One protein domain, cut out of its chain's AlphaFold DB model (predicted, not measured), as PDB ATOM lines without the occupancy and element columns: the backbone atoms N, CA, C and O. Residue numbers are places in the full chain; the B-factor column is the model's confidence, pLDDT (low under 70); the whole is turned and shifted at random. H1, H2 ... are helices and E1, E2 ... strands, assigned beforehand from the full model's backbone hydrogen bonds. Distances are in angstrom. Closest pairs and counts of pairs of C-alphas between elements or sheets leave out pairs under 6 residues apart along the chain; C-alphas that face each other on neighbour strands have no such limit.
ATOM      1  N   TYR A  53     353.778 324.023 336.856       89.69
ATOM      2  CA  TYR A  53     353.839 324.935 338.000       89.69
ATOM      3  C   TYR A  53     353.560 326.378 337.577       89.69
ATOM      4  O   TYR A  53     353.718 326.743 336.412       89.69
ATOM      5  N   GLY A  54     353.157 327.215 338.531       91.88
ATOM      6  CA  GLY A  54     352.841 328.614 338.277       91.88
ATOM      7  C   GLY A  54     351.743 329.173 339.167       91.88
ATOM      8  O   GLY A  54     351.219 328.517 340.066       91.88
ATOM      9  N   THR A  55     351.386 330.428 338.905       94.06
ATOM     10  CA  THR A  55     350.247 331.082 339.556       94.06
ATOM     11  C   THR A  55     348.942 330.465 339.065       94.06
ATOM     12  O   THR A  55     348.695 330.456 337.862       94.06
ATOM     13  N   LEU A  56     348.096 330.018 339.996       91.50
ATOM     14  CA  LEU A  56     346.750 329.510 339.717       91.50
ATOM     15  C   LEU A  56     345.712 330.639 339.745       91.50
ATOM     16  O   LEU A  56     344.853 330.733 338.874       91.50
ATOM     17  N   CYS A  57     345.783 331.515 340.750       91.12
ATOM     18  CA  CYS A  57     344.919 332.690 340.844       91.12
ATOM     19  C   CYS A  57     345.545 333.788 341.715       91.12
ATOM     20  O   CYS A  57     346.319 333.511 342.629       91.12
ATOM     21  N   GLY A  58     345.176 335.048 341.465       94.19
ATOM     22  CA  GLY A  58     345.616 336.183 342.282       94.19
ATOM     23  C   GLY A  58     347.119 336.467 342.185       94.19
ATOM     24  O   GLY A  58     347.680 336.460 341.092       94.19
ATOM     25  N   LEU A  59     347.763 336.767 343.322       96.31
ATOM     26  CA  LEU A  59     349.210 337.035 343.419       96.31
ATOM     27  C   LEU A  59     349.705 338.157 342.481       96.31
ATOM     28  O   LEU A  59     350.812 338.102 341.953       96.31
ATOM     29  N   GLN A  60     348.879 339.166 342.216       95.19
ATOM     30  CA  GLN A  60     349.243 340.288 341.354       95.19
ATOM     31  C   GLN A  60     350.262 341.177 342.068       95.19
ATOM     32  O   GLN A  60     350.038 341.543 343.227       95.19
ATOM     33  N   VAL A  61     351.337 341.559 341.374       95.81
ATOM     34  CA  VAL A  61     352.356 342.459 341.919       95.81
ATOM     35  C   VAL A  61     352.025 343.893 341.513       95.81
ATOM     36  O   VAL A  61     351.807 344.203 340.345       95.81
ATOM     37  N   LYS A  62     351.960 344.794 342.491       95.00
ATOM     38  CA  LYS A  62     351.736 346.230 342.280       95.00
ATOM     39  C   LYS A  62     352.766 347.044 343.039       95.00
ATOM     40  O   LYS A  62     353.253 346.610 344.077       95.00
ATOM     41  N   TYR A  63     353.051 348.246 342.559       94.06
ATOM     42  CA  TYR A  63     353.892 349.208 343.260       94.06
ATOM     43  C   TYR A  63     353.081 350.471 343.533       94.06
ATOM     44  O   TYR A  63     352.681 351.178 342.611       94.06
ATOM     45  N   GLU A  64     352.799 350.732 344.807       91.12
ATOM     46  CA  GLU A  64     351.974 351.854 345.258       91.12
ATOM     47  C   GLU A  64     352.557 352.428 346.547       91.12
ATOM     48  O   GLU A  64     352.972 351.683 347.431       91.12
ATOM     49  N   SER A  65     352.546 353.755 346.695       82.00
ATOM     50  CA  SER A  65     352.936 354.415 347.953       82.00
ATOM     51  C   SER A  65     354.316 353.989 348.486       82.00
ATOM     52  O   SER A  65     354.505 353.890 349.693       82.00
ATOM     53  N   THR A  66     355.291 353.770 347.594       84.31
ATOM     54  CA  THR A  66     356.665 353.287 347.878       84.31
ATOM     55  C   THR A  66     356.797 351.831 348.346       84.31
ATOM     56  O   THR A  66     357.893 351.388 348.701       84.31
ATOM     57  N   GLU A  67     355.709 351.067 348.295       93.06
ATOM     58  CA  GLU A  67     355.662 349.660 348.684       93.06
ATOM     59  C   GLU A  67     355.307 348.772 347.494       93.06
ATOM     60  O   GLU A  67     354.466 349.113 346.659       93.06
ATOM     61  N   VAL A  68     355.938 347.603 347.441       94.88
ATOM     62  CA  VAL A  68     355.495 346.518 346.569       94.88
ATOM     63  C   VAL A  68     354.398 345.761 347.306       94.88
ATOM     64  O   VAL A  68     354.547 345.413 348.481       94.88
ATOM     65  N   LYS A  69     353.284 345.533 346.618       96.31
ATOM     66  CA  LYS A  69     352.098 344.854 347.125       96.31
ATOM     67  C   LYS A  69     351.850 343.588 346.317       96.31
ATOM     68  O   LYS A  69     351.809 343.659 345.092       96.31
ATOM     69  N   VAL A  70     351.633 342.468 346.997       97.00
ATOM     70  CA  VAL A  70     351.245 341.189 346.380       97.00
ATOM     71  C   VAL A  70     349.850 340.822 346.866       97.00
ATOM     72  O   VAL A  70     349.618 340.718 348.075       97.00
ATOM     73  N   THR A  71     348.895 340.690 345.943       96.75
ATOM     74  CA  THR A  71     347.504 340.361 346.297       96.75
ATOM     75  C   THR A  71     347.369 338.914 346.784       96.75
ATOM     76  O   THR A  71     348.205 338.077 346.445       96.75
ATOM     77  N   PRO A  72     346.320 338.585 347.566       97.00
ATOM     78  CA  PRO A  72     346.031 337.199 347.918       97.00
ATOM     79  C   PRO A  72     345.914 336.306 346.681       97.00
ATOM     80  O   PRO A  72     345.479 336.767 345.621       97.00
ATOM     81  N   GLY A  73     346.261 335.032 346.824       95.06
ATOM     82  CA  GLY A  73     346.166 334.076 345.728       95.06
ATOM     83  C   GLY A  73     346.783 332.717 346.028       95.06
ATOM     84  O   GLY A  73     347.173 332.429 347.164       95.06
ATOM     85  N   LEU A  74     346.829 331.889 344.988       94.88
ATOM     86  CA  LEU A  74     347.294 330.507 345.010       94.88
ATOM     87  C   LEU A  74     348.316 330.274 343.900       94.88
ATOM     88  O   LEU A  74     348.161 330.777 342.782       94.88
ATOM     89  N   ALA A  75     349.322 329.463 344.193       93.81
ATOM     90  CA  ALA A  75     350.306 329.017 343.219       93.81
ATOM     91  C   ALA A  75     350.774 327.592 343.501       93.81
ATOM     92  O   ALA A  75     350.785 327.162 344.650       93.81
ATOM     93  N   LEU A  76     351.202 326.901 342.448       91.81
ATOM     94  CA  LEU A  76     352.025 325.699 342.547       91.81
ATOM     95  C   LEU A  76     353.485 326.090 342.321       91.81
ATOM     96  O   LEU A  76     353.806 326.760 341.334       91.81
ATOM     97  N   THR A  77     354.363 325.696 343.237       89.44
ATOM     98  CA  THR A  77     355.813 325.908 343.124       89.44
ATOM     99  C   THR A  77     356.417 324.983 342.058       89.44
ATOM    100  O   THR A  77     355.806 323.971 341.696       89.44
ATOM    101  N   PRO A  78     357.643 325.260 341.575       84.81
ATOM    102  CA  PRO A  78     358.339 324.347 340.666       84.81
ATOM    103  C   PRO A  78     358.605 322.957 341.260       84.81
ATOM    104  O   PRO A  78     358.793 321.996 340.516       84.81
ATOM    105  N   THR A  79     358.603 322.829 342.588       79.56
ATOM    106  CA  THR A  79     358.728 321.559 343.310       79.56
ATOM    107  C   THR A  79     357.395 320.823 343.488       79.56
ATOM    108  O   THR A  79     357.425 319.609 343.667       79.56
ATOM    109  N   GLY A  80     356.250 321.490 343.304       85.31
ATOM    110  CA  GLY A  80     354.913 320.888 343.311       85.31
ATOM    111  C   GLY A  80     354.092 321.140 344.581       85.31
ATOM    112  O   GLY A  80     352.998 320.590 344.698       85.31
ATOM    113  N   GLU A  81     354.583 321.963 345.510       89.31
ATOM    114  CA  GLU A  81     353.828 322.417 346.680       89.31
ATOM    115  C   GLU A  81     352.765 323.450 346.294       89.31
ATOM    116  O   GLU A  81     352.994 324.344 345.473       89.31
ATOM    117  N   LEU A  82     351.605 323.374 346.951       90.56
ATOM    118  CA  LEU A  82     350.568 324.395 346.858       90.56
ATOM    119  C   LEU A  82     350.840 325.499 347.882       90.56
ATOM    120  O   LEU A  82     350.838 325.262 349.085       90.56
ATOM    121  N   VAL A  83     351.011 326.727 347.406       93.44
ATOM    122  CA  VAL A  83     351.247 327.897 348.249       93.44
ATOM    123  C   VAL A  83     350.029 328.803 348.238       93.44
ATOM    124  O   VAL A  83     349.553 329.226 347.180       93.44
ATOM    125  N   ARG A  84     349.551 329.152 349.435       94.56
ATOM    126  CA  ARG A  84     348.450 330.093 349.633       94.56
ATOM    127  C   ARG A  84     348.936 331.362 350.306       94.56
ATOM    128  O   ARG A  84     349.357 331.340 351.454       94.56
ATOM    129  N   VAL A  85     348.753 332.490 349.626       95.44
ATOM    130  CA  VAL A  85     348.920 333.823 350.212       95.44
ATOM    131  C   VAL A  85     347.528 334.327 350.608       95.44
ATOM    132  O   VAL A  85     346.744 334.712 349.739       95.44
ATOM    133  N   PRO A  86     347.156 334.306 351.901       92.62
ATOM    134  CA  PRO A  86     345.768 334.507 352.319       92.62
ATOM    135  C   PRO A  86     345.356 335.983 352.382       92.62
ATOM    136  O   PRO A  86     344.168 336.294 352.430       92.62
ATOM    137  N   ARG A  87     346.324 336.903 352.450       94.69
ATOM    138  CA  ARG A  87     346.110 338.341 352.670       94.69
ATOM    139  C   ARG A  87     347.092 339.156 351.841       94.69
ATOM    140  O   ARG A  87     348.161 338.657 351.504       94.69
ATOM    141  N   LEU A  88     346.732 340.410 351.562       95.44
ATOM    142  CA  LEU A  88     347.602 341.373 350.890       95.44
ATOM    143  C   LEU A  88     348.933 341.485 351.647       95.44
ATOM    144  O   LEU A  88     348.932 341.785 352.841       95.44
ATOM    145  N   GLN A  89     350.043 341.254 350.949       96.25
ATOM    146  CA  GLN A  89     351.387 341.424 351.495       96.25
ATOM    147  C   GLN A  89     351.970 342.742 351.007       96.25
ATOM    148  O   GLN A  89     351.864 343.062 349.825       96.25
ATOM    149  N   CYS A  90     352.581 343.499 351.913       94.94
ATOM    150  CA  CYS A  90     353.186 344.796 351.630       94.94
ATOM    151  C   CYS A  90     354.649 344.771 352.073       94.94
ATOM    152  O   CYS A  90     354.949 344.403 353.211       94.94
ATOM    153  N   ALA A  91     355.555 345.185 351.190       93.12
ATOM    154  CA  ALA A  91     356.977 345.266 351.482       93.12
ATOM    155  C   ALA A  91     357.560 346.599 350.998       93.12
ATOM    156  O   ALA A  91     357.420 346.988 349.837       93.12
ATOM    157  N   SER A  92     358.257 347.302 351.894       92.31
ATOM    158  CA  SER A  92     358.979 348.526 351.545       92.31
ATOM    159  C   SER A  92     360.276 348.180 350.818       92.31
ATOM    160  O   SER A  92     361.256 347.744 351.433       92.31
ATOM    161  N   LEU A  93     360.294 348.433 349.509       90.88
ATOM    162  CA  LEU A  93     361.439 348.158 348.642       90.88
ATOM    163  C   LEU A  93     362.690 348.933 349.078       90.88
ATOM    164  O   LEU A  93     363.781 348.381 349.180       90.88
ATOM    165  N   SER A  94     362.512 350.212 349.415       87.31
ATOM    166  CA  SER A  94     363.586 351.080 349.911       87.31
ATOM    167  C   SER A  94     364.208 350.571 351.219       87.31
ATOM    168  O   SER A  94     365.419 350.659 351.411       87.31
ATOM    169  N   THR A  95     363.390 350.005 352.111       90.00
ATOM    170  CA  THR A  95     363.852 349.451 353.392       90.00
ATOM    171  C   THR A  95     364.621 348.156 353.180       90.00
ATOM    172  O   THR A  95     365.620 347.924 353.857       90.00
ATOM    173  N   TRP A  96     364.167 347.323 352.243       92.06
ATOM    174  CA  TRP A  96     364.864 346.105 351.854       92.06
ATOM    175  C   TRP A  96     366.214 346.423 351.194       92.06
ATOM    176  O   TRP A  96     367.233 345.953 351.686       92.06
ATOM    177  N   LEU A  97     366.260 347.318 350.195       90.69
ATOM    178  CA  LEU A  97     367.497 347.707 349.492       90.69
ATOM    179  C   LEU A  97     368.568 348.284 350.427       90.69
ATOM    180  O   LEU A  97     369.742 347.955 350.290       90.69
ATOM    181  N   LYS A  98     368.179 349.089 351.426       88.31
ATOM    182  CA  LYS A  98     369.116 349.642 352.425       88.31
ATOM    183  C   LYS A  98     369.791 348.581 353.295       88.31
ATOM    184  O   LYS A  98     370.837 348.863 353.874       88.31
ATOM    185  N   LYS A  99     369.191 347.395 353.428       90.50
ATOM    186  CA  LYS A  99     369.778 346.266 354.166       90.50
ATOM    187  C   LYS A  99     370.756 345.456 353.315       90.50
ATOM    188  O   LYS A  99     371.523 344.685 353.882       90.50
ATOM    189  N   GLN A 100     370.741 345.629 351.994       90.06
ATOM    190  CA  GLN A 100     371.596 344.886 351.077       90.06
ATOM    191  C   GLN A 100     372.966 345.556 350.942       90.06
ATOM    192  O   GLN A 100     373.080 346.773 350.794       90.06
ATOM    193  N   SER A 101     374.032 344.759 350.981       84.06
ATOM    194  CA  SER A 101     375.396 345.248 350.774       84.06
ATOM    195  C   SER A 101     375.739 345.302 349.286       84.06
ATOM    196  O   SER A 101     375.581 344.306 348.587       84.06
ATOM    197  N   GLY A 102     376.286 346.425 348.811       82.19
ATOM    198  CA  GLY A 102     376.843 346.522 347.454       82.19
ATOM    199  C   GLY A 102     375.853 346.893 346.343       82.19
ATOM    200  O   GLY A 102     376.199 346.748 345.171       82.19
ATOM    201  N   VAL A 103     374.663 347.401 346.684       86.88
ATOM    202  CA  VAL A 103     373.718 347.967 345.704       86.88
ATOM    203  C   VAL A 103     374.338 349.206 345.052       86.88
ATOM    204  O   VAL A 103     374.787 350.116 345.752       86.88
ATOM    205  N   LYS A 104     374.384 349.234 343.718       87.50
ATOM    206  CA  LYS A 104     374.926 350.359 342.941       87.50
ATOM    207  C   LYS A 104     373.816 351.345 342.584       87.50
ATOM    208  O   LYS A 104     372.663 350.948 342.458       87.50
ATOM    209  N   ASP A 105     374.183 352.610 342.389       89.94
ATOM    210  CA  ASP A 105     373.278 353.582 341.771       89.94
ATOM    211  C   ASP A 105     373.029 353.207 340.297       89.94
ATOM    212  O   ASP A 105     373.935 352.725 339.607       89.94
ATOM    213  N   GLY A 106     371.812 353.456 339.819       90.56
ATOM    214  CA  GLY A 106     371.337 353.150 338.473       90.56
ATOM    215  C   GLY A 106     370.239 352.085 338.451       90.56
ATOM    216  O   GLY A 106     369.610 351.784 339.464       90.56
ATOM    217  N   GLU A 107     370.020 351.513 337.269       94.50
ATOM    218  CA  GLU A 107     369.011 350.479 337.030       94.50
ATOM    219  C   GLU A 107     369.379 349.168 337.741       94.50
ATOM    220  O   GLU A 107     370.481 348.641 337.566       94.50
ATOM    221  N   GLN A 108     368.467 348.661 338.570       92.44
ATOM    222  CA  GLN A 108     368.580 347.389 339.279       92.44
ATOM    223  C   GLN A 108     367.438 346.461 338.854       92.44
ATOM    224  O   GLN A 108     366.275 346.861 338.889       92.44
ATOM    225  N   HIS A 109     367.765 345.213 338.520       94.19
ATOM    226  CA  HIS A 109     366.781 344.160 338.269       94.19
ATOM    227  C   HIS A 109     366.576 343.356 339.549       94.19
ATOM    228  O   HIS A 109     367.527 342.777 340.082       94.19
ATOM    229  N   LEU A 110     365.346 343.339 340.049       94.69
ATOM    230  CA  LEU A 110     364.943 342.566 341.220       94.69
ATOM    231  C   LEU A 110     363.803 341.633 340.841       94.69
ATOM    232  O   LEU A 110     362.987 341.954 339.987       94.69
ATOM    233  N   TYR A 111     363.696 340.505 341.518       95.12
ATOM    234  CA  TYR A 111     362.673 339.502 341.260       95.12
ATOM    235  C   TYR A 111     361.843 339.304 342.518       95.12
ATOM    236  O   TYR A 111     362.401 339.108 343.593       95.12
ATOM    237  N   VAL A 112     360.521 339.371 342.384       96.06
ATOM    238  CA  VAL A 112     359.584 339.019 343.453       96.06
ATOM    239  C   VAL A 112     359.389 337.513 343.415       96.06
ATOM    240  O   VAL A 112     358.874 336.986 342.424       96.06
ATOM    241  N   THR A 113     359.806 336.832 344.476       94.88
ATOM    242  CA  THR A 113     359.811 335.370 344.557       94.88
ATOM    243  C   THR A 113     358.826 334.875 345.604       94.88
ATOM    244  O   THR A 113     358.647 335.507 346.643       94.88
ATOM    245  N   LEU A 114     358.173 333.751 345.314       94.62
ATOM    246  CA  LEU A 114     357.275 333.048 346.223       94.62
ATOM    247  C   LEU A 114     357.784 331.626 346.453       94.62
ATOM    248  O   LEU A 114     357.899 330.857 345.504       94.62
ATOM    249  N   GLU A 115     358.036 331.273 347.705       91.81
ATOM    250  CA  GLU A 115     358.495 329.943 348.114       91.81
ATOM    251  C   GLU A 115     357.521 329.329 349.122       91.81
ATOM    252  O   GLU A 115     356.903 330.045 349.920       91.81
ATOM    253  N   TYR A 116     357.396 328.001 349.093       89.94
ATOM    254  CA  TYR A 116     356.700 327.250 350.136       89.94
ATOM    255  C   TYR A 116     357.556 327.182 351.402       89.94
ATOM    256  O   TYR A 116     358.772 326.999 351.338       89.94
ATOM    257  N   ARG A 117     356.905 327.279 352.559       86.06
ATOM    258  CA  ARG A 117     357.513 327.019 353.862       86.06
ATOM    259  C   ARG A 117     356.520 326.251 354.721       86.06
ATOM    260  O   ARG A 117     355.335 326.533 354.676       86.06
ATOM    261  N   SER A 118     356.998 325.361 355.576       83.56
ATOM    262  CA  SER A 118     356.205 324.846 356.691       83.56
ATOM    263  C   SER A 118     356.596 325.578 357.979       83.56
ATOM    264  O   SER A 118     357.778 325.806 358.251       83.56
ATOM    265  N   CYS A 119     355.609 325.996 358.767       81.94
ATOM    266  CA  CYS A 119     355.825 326.654 360.050       81.94
ATOM    267  C   CYS A 119     355.360 325.731 361.183       81.94
ATOM    268  O   CYS A 119     354.203 325.312 361.174       81.94
ATOM    269  N   PRO A 120     356.219 325.391 362.155       84.38
ATOM    270  CA  PRO A 120     355.782 324.647 363.324       84.38
ATOM    271  C   PRO A 120     354.914 325.550 364.216       84.38
ATOM    272  O   PRO A 120     355.292 326.679 364.534       84.38
ATOM    273  N   THR A 121     353.744 325.059 364.607       87.56
ATOM    274  CA  THR A 121     352.714 325.793 365.351       87.56
ATOM    275  C   THR A 121     352.168 324.972 366.518       87.56
ATOM    276  O   THR A 121     352.547 323.816 366.730       87.56
ATOM    277  N   ASP A 122     351.298 325.608 367.308       82.88
ATOM    278  CA  ASP A 122     350.622 325.023 368.464       82.88
ATOM    279  C   ASP A 122     351.587 324.388 369.463       82.88
ATOM    280  O   ASP A 122     351.706 323.167 369.573       82.88
ATOM    281  N   GLU A 123     352.309 325.247 370.177       84.81
ATOM    282  CA  GLU A 123     353.195 324.843 371.259       84.81
ATOM    283  C   GLU A 123     352.410 324.142 372.377       84.81
ATOM    284  O   GLU A 123     351.606 324.764 373.073       84.81
ATOM    285  N   GLU A 124     352.672 322.851 372.559       81.81
ATOM    286  CA  GLU A 124     352.070 322.019 373.594       81.81
ATOM    287  C   GLU A 124     353.135 321.606 374.621       81.81
ATOM    288  O   GLU A 124     354.302 321.378 374.270       81.81
ATOM    289  N   PRO A 125     352.769 321.503 375.908       76.50
ATOM    290  CA  PRO A 125     353.695 321.082 376.944       76.50
ATOM    291  C   PRO A 125     353.989 319.587 376.819       76.50
ATOM    292  O   PRO A 125     353.112 318.745 377.016       76.50
ATOM    293  N   LEU A 126     355.252 319.241 376.573       70.62
ATOM    294  CA  LEU A 126     355.722 317.876 376.765       70.62
ATOM    295  C   LEU A 126     355.915 317.601 378.260       70.62
ATOM    296  O   LEU A 126     356.559 318.398 378.953       70.62
ATOM    297  N   PRO A 127     355.443 316.451 378.774       56.31
ATOM    298  CA  PRO A 127     355.803 315.995 380.108       56.31
ATOM    299  C   PRO A 127     357.321 315.774 380.181       56.31
ATOM    300  O   PRO A 127     357.847 314.792 379.664       56.31
ATOM    301  N   SER A 128     358.047 316.710 380.796       54.28
ATOM    302  CA  SER A 128     359.505 316.650 380.939       54.28
ATOM    303  C   SER A 128     359.942 316.468 382.396       54.28
ATOM    304  O   SER A 128     359.185 316.738 383.327       54.28
ATOM    305  N   GLN A 129     361.196 316.044 382.591       46.72
ATOM    306  CA  GLN A 129     361.854 315.918 383.900       46.72
ATOM    307  C   GLN A 129     361.813 317.217 384.748       46.72
ATOM    308  O   GLN A 129     361.692 318.306 384.183       46.72
ATOM    309  N   PRO A 130     361.998 317.138 386.089       52.72
ATOM    310  CA  PRO A 130     361.642 318.187 387.063       52.72
ATOM    311  C   PRO A 130     362.390 319.533 386.985       52.72
ATOM    312  O   PRO A 130     362.155 320.395 387.829       52.72
ATOM    313  N   CYS A 131     363.304 319.728 386.030       56.34
ATOM    314  CA  CYS A 131     364.256 320.845 386.035       56.34
ATOM    315  C   CYS A 131     364.194 321.760 384.799       56.34
ATOM    316  O   CYS A 131     365.110 322.557 384.612       56.34
ATOM    317  N   ARG A 132     363.150 321.677 383.960       58.12
ATOM    318  CA  ARG A 132     362.909 322.663 382.888       58.12
ATOM    319  C   ARG A 132     361.847 323.673 383.295       58.12
ATOM    320  O   ARG A 132     360.891 323.341 383.995       58.12
ATOM    321  N   THR A 133     362.023 324.919 382.869       58.59
ATOM    322  CA  THR A 133     360.986 325.941 383.040       58.59
ATOM    323  C   THR A 133     359.799 325.648 382.120       58.59
ATOM    324  O   THR A 133     359.959 325.032 381.071       58.59
ATOM    325  N   ALA A 134     358.598 326.117 382.474       59.53
ATOM    326  CA  ALA A 134     357.382 325.855 381.694       59.53
ATOM    327  C   ALA A 134     357.474 326.306 380.219       59.53
ATOM    328  O   ALA A 134     356.796 325.735 379.377       59.53
ATOM    329  N   GLN A 135     358.324 327.290 379.898       58.09
ATOM    330  CA  GLN A 135     358.598 327.724 378.520       58.09
ATOM    331  C   GLN A 135     359.603 326.828 377.776       58.09
ATOM    332  O   GLN A 135     359.555 326.759 376.558       58.09
ATOM    333  N   GLU A 136     360.485 326.116 378.480       60.59
ATOM    334  CA  GLU A 136     361.460 325.175 377.895       60.59
ATOM    335  C   GLU A 136     360.891 323.755 377.705       60.59
ATOM    336  O   GLU A 136     361.575 322.864 377.182       60.59
ATOM    337  N   SER A 137     359.655 323.536 378.160       65.69
ATOM    338  CA  SER A 137     358.893 322.290 378.016       65.69
ATOM    339  C   SER A 137     357.829 322.360 376.918       65.69
ATOM    340  O   SER A 137     357.139 321.371 376.693       65.69
ATOM    341  N   LEU A 138     357.688 323.502 376.243       77.00
ATOM    342  CA  LEU A 138     356.799 323.652 375.099       77.00
ATOM    343  C   LEU A 138     357.507 323.187 373.827       77.00
ATOM    344  O   LEU A 138     358.625 323.617 373.542       77.00
ATOM    345  N   VAL A 139     356.851 322.320 373.060       78.75
ATOM    346  CA  VAL A 139     357.275 321.973 371.700       78.75
ATOM    347  C   VAL A 139     356.114 322.163 370.734       78.75
ATOM    348  O   VAL A 139     354.961 321.984 371.129       78.75
ATOM    349  N   PRO A 140     356.380 322.491 369.464       83.44
ATOM    350  CA  PRO A 140     355.334 322.538 368.452       83.44
ATOM    351  C   PRO A 140     354.654 321.175 368.285       83.44
ATOM    352  O   PRO A 140     355.332 320.153 368.182       83.44
ATOM    353  N   SER A 141     353.324 321.167 368.235       82.81
ATOM    354  CA  SER A 141     352.524 319.956 368.006       82.81
ATOM    355  C   SER A 141     351.967 319.855 366.586       82.81
ATOM    356  O   SER A 141     351.524 318.777 366.183       82.81
ATOM    357  N   ARG A 142     351.974 320.952 365.815       84.00
ATOM    358  CA  ARG A 142     351.438 320.998 364.447       84.00
ATOM    359  C   ARG A 142     352.412 321.657 363.476       84.00
ATOM    360  O   ARG A 142     353.307 322.399 363.868       84.00
ATOM    361  N   TRP A 143     352.210 321.370 362.195       84.62
ATOM    362  CA  TRP A 143     352.825 322.085 361.084       84.62
ATOM    363  C   TRP A 143     351.724 322.813 360.319       84.62
ATOM    364  O   TRP A 143     350.707 322.213 359.975       84.62
ATOM    365  N   GLU A 144     351.923 324.100 360.067       86.06
ATOM    366  CA  GLU A 144     351.051 324.923 359.237       86.06
ATOM    367  C   GLU A 144     351.767 325.262 357.925       86.06
ATOM    368  O   GLU A 144     352.941 325.646 357.927       86.06
ATOM    369  N   ASP A 145     351.058 325.119 356.804       86.88
ATOM    370  CA  ASP A 145     351.541 325.584 355.507       86.88
ATOM    371  C   ASP A 145     351.677 327.107 355.518       86.88
ATOM    372  O   ASP A 145     350.753 327.849 355.860       86.88
ATOM    373  N   ASP A 146     352.835 327.579 355.091       90.00
ATOM    374  CA  ASP A 146     353.224 328.974 355.095       90.00
ATOM    375  C   ASP A 146     354.012 329.299 353.813       90.00
ATOM    376  O   ASP A 146     354.192 328.476 352.910       90.00
ATOM    377  N   PHE A 147     354.455 330.541 353.690       92.69
ATOM    378  CA  PHE A 147     355.160 331.013 352.511       92.69
ATOM    379  C   PHE A 147     356.262 332.008 352.855       92.69
ATOM    380  O   PHE A 147     356.276 332.661 353.908       92.69
ATOM    381  N   ILE A 148     357.185 332.152 351.910       92.50
ATOM    382  CA  ILE A 148     358.175 333.222 351.889       92.50
ATOM    383  C   ILE A 148     357.925 334.047 350.630       92.50
ATOM    384  O   ILE A 148     357.929 333.527 349.519       92.50
ATOM    385  N   LEU A 149     357.674 335.340 350.830       93.81
ATOM    386  CA  LEU A 149     357.666 336.352 349.778       93.81
ATOM    387  C   LEU A 149     358.868 337.259 350.004       93.81
ATOM    388  O   LEU A 149     358.930 337.935 351.035       93.81
ATOM    389  N   ASP A 150     359.798 337.283 349.054       93.44
ATOM    390  CA  ASP A 150     361.014 338.091 349.149       93.44
ATOM    391  C   ASP A 150     361.365 338.747 347.805       93.44
ATOM    392  O   ASP A 150     360.747 338.492 346.766       93.44
ATOM    393  N   PHE A 151     362.349 339.639 347.849       94.06
ATOM    394  CA  PHE A 151     363.032 340.139 346.670       94.06
ATOM    395  C   PHE A 151     364.362 339.410 346.503       94.06
ATOM    396  O   PHE A 151     365.086 339.170 347.465       94.06
ATOM    397  N   SER A 152     364.729 339.128 345.261       92.00
ATOM    398  CA  SER A 152     366.011 338.526 344.911       92.00
ATOM    399  C   SER A 152     366.691 339.329 343.806       92.00
ATOM    400  O   SER A 152     366.027 339.843 342.911       92.00
ATOM    401  N   PHE A 153     368.023 339.421 343.837       91.44
ATOM    402  CA  PHE A 153     368.816 339.914 342.696       91.44
ATOM    403  C   PHE A 153     369.026 338.839 341.622       91.44
ATOM    404  O   PHE A 153     369.420 339.144 340.499       91.44
ATOM    405  N   THR A 154     368.775 337.578 341.968       89.12
ATOM    406  CA  THR A 154     368.937 336.427 341.084       89.12
ATOM    407  C   THR A 154     367.565 335.952 340.637       89.12
ATOM    408  O   THR A 154     366.701 335.677 341.475       89.12
ATOM    409  N   GLN A 155     367.368 335.840 339.326       87.31
ATOM    410  CA  GLN A 155     366.143 335.275 338.774       87.31
ATOM    411  C   GLN A 155     366.004 333.812 339.226       87.31
ATOM    412  O   GLN A 155     366.980 333.065 339.106       87.31
ATOM    413  N   PRO A 156     364.828 333.382 339.716       87.44
ATOM    414  CA  PRO A 156     364.579 331.969 339.964       87.44
ATOM    415  C   PRO A 156     364.725 331.146 338.682       87.44
ATOM    416  O   PRO A 156     364.410 331.615 337.584       87.44
ATOM    417  N   ASP A 157     365.196 329.911 338.824       81.62
ATOM    418  CA  ASP A 157     365.330 329.008 337.690       81.62
ATOM    419  C   ASP A 157     363.951 328.523 337.217       81.62
ATOM    420  O   ASP A 157     363.253 327.782 337.907       81.62
ATOM    421  N   HIS A 158     363.575 328.965 336.018       80.69
ATOM    422  CA  HIS A 158     362.352 328.574 335.318       80.69
ATOM    423  C   HIS A 158     362.647 327.904 333.979       80.69
ATOM    424  O   HIS A 158     361.881 328.046 333.021       80.69
ATOM    425  N   LEU A 272     357.059 335.788 340.547       95.38
ATOM    426  CA  LEU A 272     355.807 336.534 340.397       95.38
ATOM    427  C   LEU A 272     355.955 337.735 339.461       95.38
ATOM    428  O   LEU A 272     355.070 337.983 338.648       95.38
ATOM    429  N   ALA A 273     357.061 338.475 339.569       95.94
ATOM    430  CA  ALA A 273     357.364 339.611 338.703       95.94
ATOM    431  C   ALA A 273     358.852 339.972 338.747       95.94
ATOM    432  O   ALA A 273     359.513 339.805 339.771       95.94
ATOM    433  N   GLU A 274     359.352 340.536 337.657       96.31
ATOM    434  CA  GLU A 274     360.587 341.310 337.625       96.31
ATOM    435  C   GLU A 274     360.265 342.787 337.904       96.31
ATOM    436  O   GLU A 274     359.293 343.346 337.395       96.31
ATOM    437  N   LEU A 275     361.087 343.422 338.728       95.81
ATOM    438  CA  LEU A 275     361.053 344.840 339.040       95.81
ATOM    439  C   LEU A 275     362.311 345.484 338.461       95.81
ATOM    440  O   LEU A 275     363.420 345.191 338.908       95.81
ATOM    441  N   VAL A 276     362.131 346.398 337.511       95.81
ATOM    442  CA  VAL A 276     363.206 347.266 337.018       95.81
ATOM    443  C   VAL A 276     363.161 348.556 337.827       95.81
ATOM    444  O   VAL A 276     362.198 349.324 337.749       95.81
ATOM    445  N   VAL A 277     364.169 348.756 338.672       94.12
ATOM    446  CA  VAL A 277     364.192 349.785 339.715       94.12
ATOM    447  C   VAL A 277     365.276 350.810 339.413       94.12
ATOM    448  O   VAL A 277     366.452 350.463 339.365       94.12
ATOM    449  N   ASP A 278     364.906 352.086 339.283       93.50
ATOM    450  CA  ASP A 278     365.883 353.183 339.267       93.50
ATOM    451  C   ASP A 278     366.226 353.569 340.710       93.50
ATOM    452  O   ASP A 278     365.398 354.145 341.432       93.50
ATOM    453  N   TYR A 279     367.432 353.204 341.143       91.25
ATOM    454  CA  TYR A 279     367.923 353.432 342.496       91.25
ATOM    455  C   TYR A 279     369.037 354.475 342.494       91.25
ATOM    456  O   TYR A 279     370.056 354.302 341.831       91.25
ATOM    457  N   GLN A 280     368.865 355.563 343.245       88.75
ATOM    458  CA  GLN A 280     369.869 356.624 343.344       88.75
ATOM    459  C   GLN A 280     369.984 357.141 344.772       88.75
ATOM    460  O   GLN A 280     368.981 357.462 345.416       88.75
ATOM    461  N   ALA A 281     371.219 357.255 345.268       82.62
ATOM    462  CA  ALA A 281     371.537 357.895 346.543       82.62
ATOM    463  C   ALA A 281     370.687 357.381 347.728       82.62
ATOM    464  O   ALA A 281     370.263 358.148 348.597       82.62
ATOM    465  N   GLY A 282     370.406 356.074 347.771       79.75
ATOM    466  CA  GLY A 282     369.638 355.465 348.862       79.75
ATOM    467  C   GLY A 282     368.114 355.542 348.726       79.75
ATOM    468  O   GLY A 282     367.408 355.214 349.688       79.75
ATOM    469  N   THR A 283     367.604 355.982 347.572       84.94
ATOM    470  CA  THR A 283     366.172 356.187 347.307       84.94
ATOM    471  C   THR A 283     365.754 355.493 346.011       84.94
ATOM    472  O   THR A 283     366.523 355.415 345.057       84.94
ATOM    473  N   VAL A 284     364.526 354.970 345.987       89.94
ATOM    474  CA  VAL A 284     363.891 354.418 344.785       89.94
ATOM    475  C   VAL A 284     363.149 355.546 344.071       89.94
ATOM    476  O   VAL A 284     362.227 356.121 344.650       89.94
ATOM    477  N   ASN A 285     363.544 355.854 342.837       89.19
ATOM    478  CA  ASN A 285     362.938 356.914 342.029       89.19
ATOM    479  C   ASN A 285     361.728 356.410 341.240       89.19
ATOM    480  O   ASN A 285     360.698 357.080 341.165       89.19
ATOM    481  N   SER A 286     361.858 355.230 340.630       91.25
ATOM    482  CA  SER A 286     360.801 354.597 339.846       91.25
ATOM    483  C   SER A 286     360.941 353.078 339.860       91.25
ATOM    484  O   SER A 286     362.026 352.546 340.101       91.25
ATOM    485  N   VAL A 287     359.820 352.392 339.633       93.94
ATOM    486  CA  VAL A 287     359.742 350.932 339.535       93.94
ATOM    487  C   VAL A 287     358.856 350.590 338.346       93.94
ATOM    488  O   VAL A 287     357.699 351.014 338.300       93.94
ATOM    489  N   GLN A 288     359.386 349.823 337.398       95.12
ATOM    490  CA  GLN A 288     358.601 349.168 336.355       95.12
ATOM    491  C   GLN A 288     358.407 347.702 336.729       95.12
ATOM    492  O   GLN A 288     359.341 347.052 337.188       95.12
ATOM    493  N   ILE A 289     357.189 347.196 336.548       95.50
ATOM    494  CA  ILE A 289     356.837 345.806 336.846       95.50
ATOM    495  C   ILE A 289     356.699 345.066 335.521       95.50
ATOM    496  O   ILE A 289     355.909 345.470 334.668       95.50
ATOM    497  N   ASN A 290     357.454 343.986 335.368       93.56
ATOM    498  CA  ASN A 290     357.408 343.090 334.226       93.56
ATOM    499  C   ASN A 290     356.966 341.694 334.687       93.56
ATOM    500  O   ASN A 290     357.676 341.011 335.421       93.56
ATOM    501  N   GLU A 291     355.788 341.258 334.242       89.50
ATOM    502  CA  GLU A 291     355.254 339.917 334.525       89.50
ATOM    503  C   GLU A 291     355.396 338.960 333.322       89.50
ATOM    504  O   GLU A 291     354.885 337.848 333.357       89.50
ATOM    505  N   GLY A 292     356.100 339.344 332.247       83.44
ATOM    506  CA  GLY A 292     356.150 338.560 331.003       83.44
ATOM    507  C   GLY A 292     356.796 337.174 331.131       83.44
ATOM    508  O   GLY A 292     356.494 336.280 330.347       83.44
ATOM    509  N   SER A 293     357.665 336.972 332.124       82.94
ATOM    510  CA  SER A 293     358.303 335.675 332.410       82.94
ATOM    511  C   SER A 293     357.662 334.923 333.579       82.94
ATOM    512  O   SER A 293     358.212 333.918 334.024       82.94
ATOM    513  N   ARG A 294     356.534 335.414 334.101       89.69
ATOM    514  CA  ARG A 294     355.814 334.809 335.220       89.69
ATOM    515  C   ARG A 294     355.165 333.487 334.787       89.69
ATOM    516  O   ARG A 294     354.337 333.507 333.875       89.69
ATOM    517  N   PRO A 295     355.451 332.362 335.464       91.50
ATOM    518  CA  PRO A 295     354.737 331.118 335.214       91.50
ATOM    519  C   PRO A 295     353.274 331.194 335.662       91.50
ATOM    520  O   PRO A 295     352.972 331.578 336.800       91.50
ATOM    521  N   VAL A 296     352.361 330.810 334.770       89.94
ATOM    522  CA  VAL A 296     350.911 330.780 335.008       89.94
ATOM    523  C   VAL A 296     350.345 329.407 334.674       89.94
ATOM    524  O   VAL A 296     350.751 328.785 333.695       89.94
ATOM    525  N   LEU A 297     349.395 328.951 335.486       87.62
ATOM    526  CA  LEU A 297     348.682 327.701 335.270       87.62
ATOM    527  C   LEU A 297     347.210 327.967 335.024       87.62
ATOM    528  O   LEU A 297     346.555 328.691 335.772       87.62
ATOM    529  N   LEU A 298     346.701 327.344 333.965       80.44
ATOM    530  CA  LEU A 298     345.294 327.384 333.627       80.44
ATOM    531  C   LEU A 298     344.566 326.213 334.275       80.44
ATOM    532  O   LEU A 298     345.027 325.076 334.201       80.44
ATOM    533  N   ASP A 299     343.403 326.488 334.855       75.75
ATOM    534  CA  ASP A 299     342.502 325.430 335.294       75.75
ATOM    535  C   ASP A 299     342.066 324.547 334.106       75.75
ATOM    536  O   ASP A 299     341.775 325.044 333.012       75.75
ATOM    537  N   LEU A 300     341.983 323.233 334.333       73.62
ATOM    538  CA  LEU A 300     341.574 322.259 333.319       73.62
ATOM    539  C   LEU A 300     340.128 322.485 332.862       73.62
ATOM    540  O   LEU A 300     339.831 322.271 331.688       73.62
ATOM    541  N   GLY A 301     339.235 322.949 333.743       66.38
ATOM    542  CA  GLY A 301     337.868 323.318 333.368       66.38
ATOM    543  C   GLY A 301     337.850 324.486 332.385       66.38
ATOM    544  O   GLY A 301     337.158 324.439 331.369       66.38
TER     545      GLY A 301
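This is residues 53 to 158 and 272 to 301 of the 803 residues of an uncharacterized protein of Deinococcus cellulosilyticus NBRC 106333 = KACC 11606 (UniProt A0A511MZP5). A long, twisted sheet, E8 E7 E9 E10, is partly face to face with the small sheet E2 E3 E6 as a crossed sandwich, and the far part of its hairpin E7 and E8 reaches away from this body as a long arm ending in the loop of residues 126 to 137. A second small sheet, E1 E4 E5, continues the first one end to end and packs with E5 on E7 and E8, while H1 sits at the far end of E6, beside E10. The printed part has 136 residues with ten named strands and one named helix, in the order E1 E2 E3 E4 E5 E6 H1 E7 E8 E9 E10; the class is mostly strand, and the three sheets are antiparallel throughout. The whole is loose, with a radius of gyration of the C-alphas of 19.2 A, and spans 61 by 48 by 27 A, the arm making the length.

E1, residues 54 to 58, begins at C-alpha 54 at (352.841, 328.614, 338.277). It runs on into E2, residues 61 to 64, across a break of 2 residues, at 48 degrees. E3, residues 67 to 70, runs on into E4, residues 73 to 76, at 67 degrees. E5 is residues 82 to 85 and E6 residues 89 to 92; H1, residues 93 to 99, follows with no residue between. E7, residues 106 to 125, is the longest strand, 53.1 A from C-alpha 106 at (371.337, 353.150, 338.473) to C-alpha 125, and bends by 55 degrees at residue 109. E8, residues 138 to 152, is 34.9 A long and bends by 85 degrees at residue 142. Beyond the cut, E9 is residues 272 to 280, 24.7 A long. E10, residues 283 to 290, is 20.5 A long, bends by 54 degrees at residue 286 and ends at C-alpha 290 at (357.408, 343.090, 334.226).

The largest sheet runs E8 E7 E9 E10, with E8 and E10 as edge strands. In the hairpin E7 and E8, N 111 and O 152 are 2.8 A apart and N 124 and O 139 also 2.8 A, within hydrogen-bond range. E7 and E9 pair through N 108 and O 277, 2.8 A, and the hairpin E9 and E10 through N 276 and O 288, 2.9 A. With the sheet E2 E3 E6 it forms a sandwich, two sheets face to face: the parts that face each other are 8.6 A apart centre to centre, and the strands of the one stand at 50 degrees to those of the other. There the closest C-alphas of E2 and E10 are those of Tyr 63 and Val 287, 7.1 A apart. In the hairpin E2 and E3, N 62 and O 69 are 2.8 A apart; between E3 and E6, N 68 and O 91 are 2.9 A apart. In the sheet E1 E4 E5, N 56 and O 74 are 2.9 A apart, and in the hairpin E4 and E5, N 83 and O 75 are 2.8 A apart. The closest C-alphas of E5 and E7 are those of Val 83 and Tyr 116, 5.8 A. H1 is on the largest sheet, its Ser 94 and Val 284 of E10 having their C-alphas 6.1 A apart, and only grazes the sheet E2 E3 E6. In H1, 2 of 3 O i to N i+4 pairs are within hydrogen-bond range. E8 and E10 are apart.

The C-alphas of Gly 106 and Pro 130, the two farthest apart, are 60.6 A from each other. Residues 159 to 271 are not printed; C-alphas 158 and 272 are 11.5 A apart across the cut. Of the links printed whole, E7 to E8, 12 residues, is long. The mean pLDDT of the printed part is 86.8; residues 127 to 137 and residue 301 are under 70.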